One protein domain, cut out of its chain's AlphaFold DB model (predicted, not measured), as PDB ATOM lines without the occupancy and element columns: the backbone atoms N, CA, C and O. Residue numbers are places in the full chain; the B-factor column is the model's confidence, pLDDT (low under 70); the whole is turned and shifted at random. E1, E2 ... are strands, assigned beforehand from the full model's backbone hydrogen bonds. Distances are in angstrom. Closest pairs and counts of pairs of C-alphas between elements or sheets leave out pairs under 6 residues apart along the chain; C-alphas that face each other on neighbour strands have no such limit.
ATOM      1  N   ALA A  13     174.639 191.040 152.627       58.34
ATOM      2  CA  ALA A  13     174.808 192.309 151.921       58.34
ATOM      3  C   ALA A  13     173.595 192.726 151.053       58.34
ATOM      4  O   ALA A  13     173.465 193.912 150.739       58.34
ATOM      5  N   ASP A  14     172.694 191.798 150.701       55.00
ATOM      6  CA  ASP A  14     171.471 192.072 149.923       55.00
ATOM      7  C   ASP A  14     170.314 192.597 150.795       55.00
ATOM      8  O   ASP A  14     169.261 192.995 150.288       55.00
ATOM      9  N   VAL A  15     170.494 192.645 152.119       57.25
ATOM     10  CA  VAL A  15     169.514 193.213 153.047       57.25
ATOM     11  C   VAL A  15     169.628 194.740 153.046       57.25
ATOM     12  O   VAL A  15     170.597 195.331 153.522       57.25
ATOM     13  N   THR A  16     168.607 195.403 152.503       62.97
ATOM     14  CA  THR A  16     168.587 196.860 152.303       62.97
ATOM     15  C   THR A  16     167.815 197.605 153.400       62.97
ATOM     16  O   THR A  16     167.281 197.013 154.341       62.97
ATOM     17  N   GLY A  17     167.686 198.931 153.256       57.59
ATOM     18  CA  GLY A  17     166.847 199.769 154.126       57.59
ATOM     19  C   GLY A  17     165.347 199.460 154.090       57.59
ATOM     20  O   GLY A  17     164.579 200.127 154.774       57.59
ATOM     21  N   TYR A  18     164.921 198.474 153.293       56.34
ATOM     22  CA  TYR A  18     163.592 197.873 153.395       56.34
ATOM     23  C   TYR A  18     163.432 197.057 154.690       56.34
ATOM     24  O   TYR A  18     162.369 197.068 155.302       56.34
ATOM     25  N   THR A  19     164.509 196.407 155.142       55.66
ATOM     26  CA  THR A  19     164.540 195.613 156.381       55.66
ATOM     27  C   THR A  19     165.240 196.367 157.516       55.66
ATOM     28  O   THR A  19     164.886 196.205 158.683       55.66
ATOM     29  N   TYR A  20     166.209 197.236 157.197       63.75
ATOM     30  CA  TYR A  20     166.937 198.036 158.184       63.75
ATOM     31  C   TYR A  20     166.390 199.456 158.332       63.75
ATOM     32  O   TYR A  20     166.348 200.235 157.383       63.75
ATOM     33  N   THR A  21     166.090 199.853 159.571       73.75
ATOM     34  CA  THR A  21     165.875 201.268 159.895       73.75
ATOM     35  C   THR A  21     167.211 201.921 160.236       73.75
ATOM     36  O   THR A  21     167.771 201.691 161.307       73.75
ATOM     37  N   TYR A  22     167.723 202.770 159.345       78.19
ATOM     38  CA  TYR A  22     168.927 203.551 159.630       78.19
ATOM     39  C   TYR A  22     168.615 204.692 160.592       78.19
ATOM     40  O   TYR A  22     167.755 205.535 160.329       78.19
ATOM     41  N   LEU A  23     169.351 204.733 161.699       82.69
ATOM     42  CA  LEU A  23     169.161 205.727 162.746       82.69
ATOM     43  C   LEU A  23     170.172 206.867 162.616       82.69
ATOM     44  O   LEU A  23     171.305 206.694 162.157       82.69
ATOM     45  N   LEU A  24     169.777 208.049 163.074       82.38
ATOM     46  CA  LEU A  24     170.684 209.165 163.312       82.38
ATOM     47  C   LEU A  24     170.606 209.528 164.793       82.38
ATOM     48  O   LEU A  24     169.547 209.912 165.278       82.38
ATOM     49  N   ASN A  25     171.710 209.351 165.522       82.19
ATOM     50  CA  ASN A  25     171.782 209.553 166.976       82.19
ATOM     51  C   ASN A  25     170.651 208.830 167.737       82.19
ATOM     52  O   ASN A  25     169.966 209.421 168.569       82.19
ATOM     53  N   GLY A  26     170.408 207.559 167.387       80.00
ATOM     54  CA  GLY A  26     169.358 206.724 167.988       80.00
ATOM     55  C   GLY A  26     167.926 207.063 167.560       80.00
ATOM     56  O   GLY A  26     166.988 206.414 168.009       80.00
ATOM     57  N   ARG A  27     167.732 208.057 166.685       78.50
ATOM     58  CA  ARG A  27     166.412 208.484 166.210       78.50
ATOM     59  C   ARG A  27     166.118 207.915 164.833       78.50
ATOM     60  O   ARG A  27     166.981 207.925 163.953       78.50
ATOM     61  N   SER A  28     164.887 207.439 164.656       80.44
ATOM     62  CA  SER A  28     164.388 207.023 163.348       80.44
ATOM     63  C   SER A  28     164.310 208.226 162.399       80.44
ATOM     64  O   SER A  28     164.249 209.373 162.857       80.44
ATOM     65  N   PRO A  29     164.267 208.001 161.076       73.38
ATOM     66  CA  PRO A  29     164.098 209.085 160.109       73.38
ATOM     67  C   PRO A  29     162.854 209.953 160.382       73.38
ATOM     68  O   PRO A  29     162.897 211.164 160.180       73.38
ATOM     69  N   ASN A  30     161.778 209.360 160.914       72.44
ATOM     70  CA  ASN A  30     160.531 210.068 161.234       72.44
ATOM     71  C   ASN A  30     160.645 210.925 162.502       72.44
ATOM     72  O   ASN A  30     159.980 211.945 162.623       72.44
ATOM     73  N   ALA A  31     161.537 210.569 163.427       69.62
ATOM     74  CA  ALA A  31     161.777 211.351 164.637       69.62
ATOM     75  C   ALA A  31     162.547 212.665 164.374       69.62
ATOM     76  O   ALA A  31     162.819 213.403 165.318       69.62
ATOM     77  N   ASN A  32     162.889 212.966 163.108       66.25
ATOM     78  CA  ASN A  32     163.335 214.280 162.637       66.25
ATOM     79  C   ASN A  32     164.390 214.933 163.548       66.25
ATOM     80  O   ASN A  32     164.150 215.990 164.130       66.25
ATOM     81  N   TRP A  33     165.579 214.331 163.671       73.06
ATOM     82  CA  TRP A  33     166.647 214.919 164.484       73.06
ATOM     83  C   TRP A  33     166.971 216.357 164.035       73.06
ATOM     84  O   TRP A  33     167.220 216.615 162.851       73.06
ATOM     85  N   THR A  34     166.979 217.275 165.006       68.94
ATOM     86  CA  THR A  34     167.291 218.695 164.828       68.94
ATOM     87  C   THR A  34     168.492 219.088 165.677       68.94
ATOM     88  O   THR A  34     168.472 218.894 166.892       68.94
ATOM     89  N   GLY A  35     169.498 219.695 165.049       70.19
ATOM     90  CA  GLY A  35     170.512 220.494 165.734       70.19
ATOM     91  C   GLY A  35     170.093 221.962 165.737       70.19
ATOM     92  O   GLY A  35     169.708 222.481 164.683       70.19
ATOM     93  N   LEU A  36     170.127 222.596 166.908       70.69
ATOM     94  CA  LEU A  36     169.892 224.031 167.058       70.69
ATOM     95  C   LEU A  36     171.140 224.786 166.591       70.69
ATOM     96  O   LEU A  36     172.252 224.382 166.917       70.69
ATOM     97  N   PHE A  37     170.947 225.860 165.827       77.19
ATOM     98  CA  PHE A  37     172.027 226.745 165.395       77.19
ATOM     99  C   PHE A  37     171.533 228.193 165.311       77.19
ATOM    100  O   PHE A  37     170.352 228.446 165.036       77.19
ATOM    101  N   LYS A  38     172.434 229.153 165.507       73.62
ATOM    102  CA  LYS A  38     172.222 230.575 165.233       73.62
ATOM    103  C   LYS A  38     172.581 230.879 163.773       73.62
ATOM    104  O   LYS A  38     173.629 230.446 163.289       73.62
ATOM    105  N   PRO A  39     171.739 231.621 163.031       78.12
ATOM    106  CA  PRO A  39     172.076 232.035 161.673       78.12
ATOM    107  C   PRO A  39     173.411 232.791 161.630       78.12
ATOM    108  O   PRO A  39     173.621 233.720 162.402       78.12
ATOM    109  N   GLY A  40     174.295 232.396 160.715       76.56
ATOM    110  CA  GLY A  40     175.607 233.014 160.513       76.56
ATOM    111  C   GLY A  40     176.744 232.437 161.359       76.56
ATOM    112  O   GLY A  40     177.900 232.741 161.069       76.56
ATOM    113  N   GLU A  41     176.468 231.580 162.344       82.81
ATOM    114  CA  GLU A  41     177.535 230.965 163.139       82.81
ATOM    115  C   GLU A  41     178.250 229.847 162.362       82.81
ATOM    116  O   GLU A  41     177.668 229.193 161.493       82.81
ATOM    117  N   ARG A  42     179.533 229.621 162.660       86.38
ATOM    118  CA  ARG A  42     180.281 228.477 162.126       86.38
ATOM    119  C   ARG A  42     180.082 227.295 163.063       86.38
ATOM    120  O   ARG A  42     180.550 227.321 164.195       86.38
ATOM    121  N   VAL A  43     179.428 226.249 162.574       87.19
ATOM    122  CA  VAL A  43     179.190 225.020 163.337       87.19
ATOM    123  C   VAL A  43     180.107 223.923 162.811       87.19
ATOM    124  O   VAL A  43     180.171 223.691 161.603       87.19
ATOM    125  N   LYS A  44     180.800 223.228 163.717       89.88
ATOM    126  CA  LYS A  44     181.548 222.009 163.394       89.88
ATOM    127  C   LYS A  44     180.653 220.792 163.622       89.88
ATOM    128  O   LYS A  44     180.208 220.547 164.739       89.88
ATOM    129  N   LEU A  45     180.405 220.033 162.564       89.44
ATOM    130  CA  LEU A  45     179.656 218.784 162.576       89.44
ATOM    131  C   LEU A  45     180.625 217.618 162.389       89.44
ATOM    132  O   LEU A  45     181.380 217.602 161.421       89.44
ATOM    133  N   ARG A  46     180.572 216.637 163.292       90.88
ATOM    134  CA  ARG A  46     181.283 215.364 163.146       90.88
ATOM    135  C   ARG A  46     180.308 214.296 162.682       90.88
ATOM    136  O   ARG A  46     179.333 213.999 163.376       90.88
ATOM    137  N   PHE A  47     180.575 213.709 161.528       90.00
ATOM    138  CA  PHE A  47     179.859 212.534 161.058       90.00
ATOM    139  C   PHE A  47     180.674 211.287 161.386       90.00
ATOM    140  O   PHE A  47     181.885 211.268 161.194       90.00
ATOM    141  N   VAL A  48     179.996 210.259 161.889       91.19
ATOM    142  CA  VAL A  48     180.586 208.965 162.246       91.19
ATOM    143  C   VAL A  48     179.717 207.877 161.640       91.19
ATOM    144  O   VAL A  48     178.502 207.854 161.871       91.19
ATOM    145  N   ASN A  49     180.318 206.976 160.870       90.56
ATOM    146  CA  ASN A  49     179.626 205.794 160.383       90.56
ATOM    147  C   ASN A  49     179.802 204.631 161.361       90.56
ATOM    148  O   ASN A  49     180.755 203.863 161.280       90.56
ATOM    149  N   ALA A  50     178.833 204.480 162.260       87.25
ATOM    150  CA  ALA A  50     178.776 203.370 163.208       87.25
ATOM    151  C   ALA A  50     178.002 202.143 162.674       87.25
ATOM    152  O   ALA A  50     177.486 201.354 163.465       87.25
ATOM    153  N   SER A  51     177.827 202.004 161.353       83.25
ATOM    154  CA  SER A  51     177.198 200.807 160.777       83.25
ATOM    155  C   SER A  51     178.181 199.638 160.703       83.25
ATOM    156  O   SER A  51     179.386 199.834 160.791       83.25
ATOM    157  N   ALA A  52     177.668 198.419 160.527       80.56
ATOM    158  CA  ALA A  52     178.508 197.228 160.393       80.56
ATOM    159  C   ALA A  52     179.025 197.002 158.959       80.56
ATOM    160  O   ALA A  52     180.075 196.401 158.776       80.56
ATOM    161  N   MET A  53     178.282 197.450 157.939       81.12
ATOM    162  CA  MET A  53     178.564 197.104 156.536       81.12
ATOM    163  C   MET A  53     178.068 198.137 155.509       81.12
ATOM    164  O   MET A  53     178.097 197.879 154.310       81.12
ATOM    165  N   THR A  54     177.539 199.289 155.941       77.88
ATOM    166  CA  THR A  54     176.809 200.207 155.051       77.88
ATOM    167  C   THR A  54     177.600 201.478 154.770       77.88
ATOM    168  O   THR A  54     178.042 202.160 155.689       77.88
ATOM    169  N   PHE A  55     177.700 201.853 153.494       84.00
ATOM    170  CA  PHE A  55     178.194 203.167 153.084       84.00
ATOM    171  C   PHE A  55     177.069 204.204 153.133       84.00
ATOM    172  O   PHE A  55     175.938 203.940 152.704       84.00
ATOM    173  N   PHE A  56     177.387 205.404 153.613       83.38
ATOM    174  CA  PHE A  56     176.436 206.507 153.695       83.38
ATOM    175  C   PHE A  56     176.874 207.696 152.849       83.38
ATOM    176  O   PHE A  56     177.941 208.256 153.062       83.38
ATOM    177  N   ASP A  57     175.996 208.132 151.954       86.12
ATOM    178  CA  ASP A  57     176.128 209.382 151.217       86.12
ATOM    179  C   ASP A  57     175.462 210.502 152.022       86.12
ATOM    180  O   ASP A  57     174.247 210.494 152.257       86.12
ATOM    181  N   ILE A  58     176.265 211.454 152.491       84.69
ATOM    182  CA  ILE A  58     175.842 212.561 153.348       84.69
ATOM    183  C   ILE A  58     175.707 213.820 152.499       84.69
ATOM    184  O   ILE A  58     176.660 214.250 151.850       84.69
ATOM    185  N   ARG A  59     174.525 214.444 152.544       85.31
ATOM    186  CA  ARG A  59     174.225 215.676 151.808       85.31
ATOM    187  C   ARG A  59     173.329 216.606 152.617       85.31
ATOM    188  O   ARG A  59     172.245 216.211 153.042       85.31
ATOM    189  N   ILE A  60     173.715 217.875 152.735       83.00
ATOM    190  CA  ILE A  60     172.863 218.943 153.278       83.00
ATOM    191  C   ILE A  60     172.471 219.878 152.121       83.00
ATOM    192  O   ILE A  60     173.271 220.713 151.705       83.00
ATOM    193  N   PRO A  61     171.257 219.760 151.555       78.00
ATOM    194  CA  PRO A  61     170.797 220.620 150.476       78.00
ATOM    195  C   PRO A  61     170.787 222.087 150.908       78.00
ATOM    196  O   PRO A  61     170.260 222.431 151.967       78.00
ATOM    197  N   GLY A  62     171.335 222.951 150.054       73.69
ATOM    198  CA  GLY A  62     171.349 224.397 150.276       73.69
ATOM    199  C   GLY A  62     172.371 224.883 151.307       73.69
ATOM    200  O   GLY A  62     172.275 226.038 151.726       73.69
ATOM    201  N   LEU A  63     173.324 224.038 151.719       79.62
ATOM    202  CA  LEU A  63     174.414 224.412 152.617       79.62
ATOM    203  C   LEU A  63     175.762 223.954 152.055       79.62
ATOM    204  O   LEU A  63     175.939 222.783 151.729       79.62
ATOM    205  N   ASP A  64     176.709 224.886 151.959       83.25
ATOM    206  CA  ASP A  64     178.089 224.571 151.594       83.25
ATOM    207  C   ASP A  64     178.785 223.910 152.788       83.25
ATOM    208  O   ASP A  64     178.767 224.445 153.901       83.25
ATOM    209  N   MET A  65     179.394 222.749 152.554       89.50
ATOM    210  CA  MET A  65     180.143 221.998 153.557       89.50
ATOM    211  C   MET A  65     181.638 222.096 153.261       89.50
ATOM    212  O   MET A  65     182.052 222.046 152.104       89.50
ATOM    213  N   THR A  66     182.458 222.258 154.300       92.44
ATOM    214  CA  THR A  66     183.924 222.255 154.180       92.44
ATOM    215  C   THR A  66     184.513 221.218 155.123       92.44
ATOM    216  O   THR A  66     184.309 221.323 156.328       92.44
ATOM    217  N   VAL A  67     185.239 220.229 154.602       93.12
ATOM    218  CA  VAL A  67     185.934 219.239 155.442       93.12
ATOM    219  C   VAL A  67     187.152 219.879 156.093       93.12
ATOM    220  O   VAL A  67     187.840 220.668 155.452       93.12
ATOM    221  N   VAL A  68     187.412 219.553 157.355       93.62
ATOM    222  CA  VAL A  68     188.600 220.010 158.096       93.62
ATOM    223  C   VAL A  68     189.385 218.874 158.739       93.62
ATOM    224  O   VAL A  68     190.581 219.035 158.965       93.62
ATOM    225  N   ALA A  69     188.754 217.728 158.999       93.94
ATOM    226  CA  ALA A  69     189.450 216.523 159.430       93.94
ATOM    227  C   ALA A  69     188.785 215.268 158.854       93.94
ATOM    228  O   ALA A  69     187.567 215.239 158.673       93.94
ATOM    229  N   MET A  70     189.592 214.243 158.598       92.81
ATOM    230  CA  MET A  70     189.182 212.899 158.183       92.81
ATOM    231  C   MET A  70     189.840 211.906 159.139       92.81
ATOM    232  O   MET A  70     191.030 212.033 159.413       92.81
ATOM    233  N   ASP A  71     189.076 210.973 159.697       91.00
ATOM    234  CA  ASP A  71     189.550 209.956 160.649       91.00
ATOM    235  C   ASP A  71     190.379 210.522 161.811       91.00
ATOM    236  O   ASP A  71     191.368 209.955 162.270       91.00
ATOM    237  N   GLY A  72     189.962 211.697 162.292       89.25
ATOM    238  CA  GLY A  72     190.625 212.423 163.375       89.25
ATOM    239  C   GLY A  72     191.898 213.175 162.971       89.25
ATOM    240  O   GLY A  72     192.446 213.889 163.808       89.25
ATOM    241  N   GLN A  73     192.343 213.079 161.716       91.25
ATOM    242  CA  GLN A  73     193.506 213.798 161.199       91.25
ATOM    243  C   GLN A  73     193.093 215.100 160.505       91.25
ATOM    244  O   GLN A  73     192.179 215.081 159.675       91.25
ATOM    245  N   PRO A  74     193.745 216.239 160.803       93.75
ATOM    246  CA  PRO A  74     193.467 217.493 160.119       93.75
ATOM    247  C   PRO A  74     193.849 217.381 158.640       93.75
ATOM    248  O   PRO A  74     194.925 216.902 158.291       93.75
ATOM    249  N   VAL A  75     192.968 217.854 157.764       92.75
ATOM    250  CA  VAL A  75     193.187 217.861 156.314       92.75
ATOM    251  C   VAL A  75     193.112 219.280 155.771       92.75
ATOM    252  O   VAL A  75     192.552 220.184 156.396       92.75
ATOM    253  N   LYS A  76     193.660 219.488 154.570       92.56
ATOM    254  CA  LYS A  76     193.487 220.756 153.859       92.56
ATOM    255  C   LYS A  76     191.986 221.001 153.634       92.56
ATOM    256  O   LYS A  76     191.319 220.096 153.131       92.56
ATOM    257  N   PRO A  77     191.451 222.195 153.945       93.56
ATOM    258  CA  PRO A  77     190.033 222.456 153.771       93.56
ATOM    259  C   PRO A  77     189.575 222.312 152.319       93.56
ATOM    260  O   PRO A  77     190.084 222.996 151.429       93.56
ATOM    261  N   VAL A  78     188.587 221.447 152.088       92.12
ATOM    262  CA  VAL A  78     187.983 221.218 150.767       92.12
ATOM    263  C   VAL A  78     186.473 221.407 150.854       92.12
ATOM    264  O   VAL A  78     185.823 220.921 151.780       92.12
ATOM    265  N   ARG A  79     185.905 222.135 149.887       90.88
ATOM    266  CA  ARG A  79     184.457 222.348 149.783       90.88
ATOM    267  C   ARG A  79     183.797 221.192 149.044       90.88
ATOM    268  O   ARG A  79     184.293 220.771 148.004       90.88
ATOM    269  N   PHE A  80     182.661 220.726 149.549       88.19
ATOM    270  CA  PHE A  80     181.880 219.663 148.926       88.19
ATOM    271  C   PHE A  80     180.379 219.827 149.202       88.19
ATOM    272  O   PHE A  80     179.963 220.550 150.109       88.19
ATOM    273  N   HIS A  81     179.559 219.139 148.408       86.06
ATOM    274  CA  HIS A  81     178.101 219.093 148.581       86.06
ATOM    275  C   HIS A  81     177.598 217.707 148.988       86.06
ATOM    276  O   HIS A  81     176.560 217.595 149.639       86.06
ATOM    277  N   GLU A  82     178.343 216.665 148.629       85.75
ATOM    278  CA  GLU A  82     178.055 215.271 148.936       85.75
ATOM    279  C   GLU A  82     179.366 214.558 149.261       85.75
ATOM    280  O   GLU A  82     180.389 214.813 148.625       85.75
ATOM    281  N   CYS A  83     179.343 213.711 150.283       87.00
ATOM    282  CA  CYS A  83     180.484 212.901 150.681       87.00
ATOM    283  C   CYS A  83     179.996 211.496 151.028       87.00
ATOM    284  O   CYS A  83     179.003 211.346 151.745       87.00
ATOM    285  N   ARG A  84     180.697 210.487 150.508       89.06
ATOM    286  CA  ARG A  84     180.496 209.092 150.883       89.06
ATOM    287  C   ARG A  84     181.365 208.772 152.086       89.06
ATOM    288  O   ARG A  84     182.565 209.005 152.040       89.06
ATOM    289  N   LEU A  85     180.743 208.206 153.110       88.69
ATOM    290  CA  LEU A  85     181.392 207.763 154.334       88.69
ATOM    291  C   LEU A  85     181.356 206.234 154.412       88.69
ATOM    292  O   LEU A  85     180.278 205.623 154.412       88.69
ATOM    293  N   GLY A  86     182.536 205.630 154.452       89.56
ATOM    294  CA  GLY A  86     182.787 204.213 154.672       89.56
ATOM    295  C   GLY A  86     182.532 203.774 156.102       89.56
ATOM    296  O   GLY A  86     182.214 204.581 156.972       89.56
ATOM    297  N   VAL A  87     182.581 202.464 156.329       89.75
ATOM    298  CA  VAL A  87     182.348 201.866 157.650       89.75
ATOM    299  C   VAL A  87     183.459 202.285 158.610       89.75
ATOM    300  O   VAL A  87     184.625 202.244 158.242       89.75
ATOM    301  N   ALA A  88     183.084 202.667 159.834       91.62
ATOM    302  CA  ALA A  88     183.984 203.154 160.882       91.62
ATOM    303  C   ALA A  88     184.742 204.459 160.562       91.62
ATOM    304  O   ALA A  88     185.538 204.906 161.384       91.62
ATOM    305  N   GLU A  89     184.449 205.112 159.436       91.75
ATOM    306  CA  GLU A  89     185.057 206.396 159.099       91.75
ATOM    307  C   GLU A  89     184.409 207.557 159.862       91.75
ATOM    308  O   GLU A  89     183.213 207.550 160.213       91.75
ATOM    309  N   THR A  90     185.209 208.601 160.076       92.62
ATOM    310  CA  THR A  90     184.776 209.863 160.671       92.62
ATOM    311  C   THR A  90     185.213 211.057 159.837       92.62
ATOM    312  O   THR A  90     186.322 211.111 159.318       92.62
ATOM    313  N   ILE A  91     184.342 212.054 159.724       93.69
ATOM    314  CA  ILE A  91     184.642 213.295 159.008       93.69
ATOM    315  C   ILE A  91     184.153 214.495 159.810       93.69
ATOM    316  O   ILE A  91     182.993 214.551 160.233       93.69
ATOM    317  N   ASP A  92     185.036 215.476 159.982       93.25
ATOM    318  CA  ASP A  92     184.718 216.764 160.584       93.25
ATOM    319  C   ASP A  92     184.498 217.805 159.500       93.25
ATOM    320  O   ASP A  92     185.358 218.062 158.655       93.25
ATOM    321  N   VAL A  93     183.337 218.441 159.565       91.69
ATOM    322  CA  VAL A  93     182.856 219.377 158.561       91.69
ATOM    323  C   VAL A  93     182.472 220.678 159.239       91.69
ATOM    324  O   VAL A  93     181.723 220.688 160.211       91.69
ATOM    325  N   ILE A  94     182.939 221.794 158.700       90.75
ATOM    326  CA  ILE A  94     182.465 223.118 159.073       90.75
ATOM    327  C   ILE A  94     181.341 223.522 158.129       90.75
ATOM    328  O   ILE A  94     181.467 223.432 156.904       90.75
ATOM    329  N   VAL A  95     180.253 224.005 158.719       88.00
ATOM    330  CA  VAL A  95     179.111 224.565 158.004       88.00
ATOM    331  C   VAL A  95     178.775 225.954 158.529       88.00
ATOM    332  O   VAL A  95     178.869 226.218 159.727       88.00
ATOM    333  N   THR A  96     178.347 226.836 157.626       85.62
ATOM    334  CA  THR A  96     177.901 228.193 157.970       85.62
ATOM    335  C   THR A  96     176.474 228.403 157.466       85.62
ATOM    336  O   THR A  96     176.273 228.811 156.315       85.62
ATOM    337  N   PRO A  97     175.447 228.085 158.268       80.31
ATOM    338  CA  PRO A  97     174.058 228.275 157.871       80.31
ATOM    339  C   PRO A  97     173.703 229.764 157.736       80.31
ATOM    340  O   PRO A  97     173.626 230.499 158.715       80.31
ATOM    341  N   ARG A  98     173.450 230.217 156.499       68.31
ATOM    342  CA  ARG A  98     173.181 231.635 156.166       68.31
ATOM    343  C   ARG A  98     171.714 232.075 156.300       68.31
ATOM    344  O   ARG A  98     171.434 233.265 156.229       68.31
ATOM    345  N   LYS A  99     170.755 231.152 156.428       58.31
ATOM    346  CA  LYS A  99     169.308 231.459 156.447       58.31
ATOM    347  C   LYS A  99     168.632 230.790 157.641       58.31
ATOM    348  O   LYS A  99     168.969 229.658 157.968       58.31
ATOM    349  N   SER A 100     167.596 231.415 158.210       49.44
ATOM    350  CA  SER A 100     166.706 230.818 159.231       49.44
ATOM    351  C   SER A 100     165.794 229.701 158.684       49.44
ATOM    352  O   SER A 100     164.746 229.395 159.253       49.44
ATOM    353  N   LYS A 101     166.159 229.090 157.552       47.09
ATOM    354  CA  LYS A 101     165.409 227.999 156.931       47.09
ATOM    355  C   LYS A 101     166.052 226.674 157.332       47.09
ATOM    356  O   LYS A 101     167.256 226.500 157.183       47.09
ATOM    357  N   ARG A 102     165.227 225.753 157.836       46.34
ATOM    358  CA  ARG A 102     165.586 224.361 158.145       46.34
ATOM    359  C   ARG A 102     166.179 223.704 156.893       46.34
ATOM    360  O   ARG A 102     165.460 223.534 155.909       46.34
ATOM    361  N   SER A 103     167.456 223.334 156.927       49.84
ATOM    362  CA  SER A 103     168.114 222.636 155.815       49.84
ATOM    363  C   SER A 103     168.128 221.139 156.107       49.84
ATOM    364  O   SER A 103     168.785 220.731 157.057       49.84
ATOM    365  N   PRO A 104     167.411 220.287 155.358       50.50
ATOM    366  CA  PRO A 104     167.373 218.860 155.649       50.50
ATOM    367  C   PRO A 104     168.681 218.144 155.292       50.50
ATOM    368  O   PRO A 104     168.872 217.786 154.143       50.50
ATOM    369  N   CYS A 105     169.559 217.878 156.263       42.38
ATOM    370  CA  CYS A 105     170.618 216.864 156.167       42.38
ATOM    371  C   CYS A 105     170.069 215.487 155.735       42.38
ATOM    372  O   CYS A 105     169.641 214.675 156.544       42.38
ATOM    373  N   SER A 106     170.074 215.198 154.439       42.94
ATOM    374  CA  SER A 106     169.698 213.895 153.898       42.94
ATOM    375  C   SER A 106     170.903 212.956 153.863       42.94
ATOM    376  O   SER A 106     171.928 213.293 153.279       42.94
ATOM    377  N   ARG A 107     170.751 211.764 154.429       41.25
ATOM    378  CA  ARG A 107     171.656 210.627 154.293       41.25
ATOM    379  C   ARG A 107     171.006 209.586 153.388       41.25
ATOM    380  O   ARG A 107     169.922 209.093 153.697       41.25
ATOM    381  N   LYS A 108     171.657 209.213 152.294       35.84
ATOM    382  CA  LYS A 108     171.271 208.039 151.503       35.84
ATOM    383  C   LYS A 108     172.212 206.896 151.861       35.84
ATOM    384  O   LYS A 108     173.420 207.074 151.812       35.84
ATOM    385  N   ALA A 109     171.679 205.741 152.250       38.88
ATOM    386  CA  ALA A 109     172.487 204.527 152.203       38.88
ATOM    387  C   ALA A 109     172.619 204.107 150.736       38.88
ATOM    388  O   ALA A 109     171.682 204.282 149.951       38.88
ATOM    389  N   SER A 110     173.767 203.541 150.373       32.97
ATOM    390  CA  SER A 110     174.070 203.086 149.008       32.97
ATOM    391  C   SER A 110     173.002 202.151 148.417       32.97
ATOM    392  O   SER A 110     172.847 202.097 147.197       32.97
ATOM    393  N   THR A 111     172.213 201.498 149.274       33.47
ATOM    394  CA  THR A 111     171.170 200.526 148.916       33.47
ATOM    395  C   THR A 111     169.755 200.915 149.385       33.47
ATOM    396  O   THR A 111     168.863 200.077 149.341       33.47
ATOM    397  N   ALA A 112     169.498 202.157 149.833       38.38
ATOM    398  CA  ALA A 112     168.197 202.540 150.415       38.38
ATOM    399  C   ALA A 112     167.708 203.956 150.038       38.38
ATOM    400  O   ALA A 112     168.517 204.823 149.684       38.38
ATOM    401  N   PRO A 113     166.390 204.238 150.152       31.86
ATOM    402  CA  PRO A 113     165.874 205.602 150.063       31.86
ATOM    403  C   PRO A 113     166.476 206.512 151.151       31.86
ATOM    404  O   PRO A 113     166.964 206.068 152.189       31.86
ATOM    405  N   ALA A 114     166.477 207.822 150.890       40.22
ATOM    406  CA  ALA A 114     167.144 208.808 151.739       40.22
ATOM    407  C   ALA A 114     166.511 208.917 153.136       40.22
ATOM    408  O   ALA A 114     165.403 209.430 153.272       40.22
ATOM    409  N   SER A 115     167.259 208.568 154.181       37.06
ATOM    410  CA  SER A 115     166.998 209.046 155.544       37.06
ATOM    411  C   SER A 115     167.236 210.563 155.623       37.06
ATOM    412  O   SER A 115     168.214 211.072 155.084       37.06
ATOM    413  N   ARG A 116     166.331 211.330 156.238       37.66
ATOM    414  CA  ARG A 116     166.434 212.799 156.342       37.66
ATOM    415  C   ARG A 116     166.554 213.207 157.808       37.66
ATOM    416  O   ARG A 116     165.677 212.923 158.606       37.66
ATOM    417  N   ALA A 117     167.621 213.903 158.150       35.81
ATOM    418  CA  ALA A 117     167.737 214.771 159.312       35.81
ATOM    419  C   ALA A 117     167.689 216.226 158.840       35.81
ATOM    420  O   ALA A 117     167.744 216.489 157.645       35.81
ATOM    421  N   ALA A 118     167.543 217.198 159.734       37.53
ATOM    422  CA  ALA A 118     167.555 218.602 159.342       37.53
ATOM    423  C   ALA A 118     167.965 219.493 160.514       37.53
ATOM    424  O   ALA A 118     167.199 219.572 161.476       37.53
ATOM    425  N   PRO A 119     169.101 220.211 160.465       35.22
ATOM    426  CA  PRO A 119     169.315 221.353 161.350       35.22
ATOM    427  C   PRO A 119     168.119 222.320 161.280       35.22
ATOM    428  O   PRO A 119     167.668 222.690 160.192       35.22
ATOM    429  N   SER A 120     167.571 222.689 162.441       31.06
ATOM    430  CA  SER A 120     166.349 223.493 162.571       31.06
ATOM    431  C   SER A 120     166.515 224.539 163.675       31.06
ATOM    432  O   SER A 120     166.971 224.185 164.760       31.06
TER     433      SER A 120
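This is residues 13 to 120 of the 194 residues of the protein "Plastocyanin-like domain-containing protein" of Alcanivorax sp. IO_7 (UniProt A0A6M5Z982). With little regular structure, two small antiparallel sheets, E1 E6 E3 E4 and E5 E2 E7, stand only partly face to face as a loose sandwich, and bent E4 leads through residue 81 into E5. Residues 13 to 42 hold no named element. The 108 printed residues have no named helix and strands E1 to E7 in that order, with under half of the residues in them: all strand. The whole is compact, with a radius of gyration of the C-alphas of 13.8 A and spans of 41 by 31 by 20 A.

E1, residues 43 to 48, neighbours E6, residues 90 to 95, with N 45 and O 93 2.8 A apart. E6 neighbours E3, residues 65 to 70, with N 94 and O 66 2.8 A apart. E3 and E4, residues 73 to 80, form a hairpin, with N 73 and O 70 2.8 A apart. E4 bends by 73 degrees at residue 76. E2, residues 56 to 59, neighbours E5, residues 82 to 85, N 58 and O 83 2.8 A apart, and E7, residues 106 to 109, N 57 and O 108 2.8 A apart.

E1, 16.2 A long, begins at C-alpha 43 (179.190, 225.020, 163.337). E7 ends at C-alpha 109 (172.487, 204.527, 152.203).

The printed part has no cut and no long link. Confidence is low at 34 residues, among them 98 to 120.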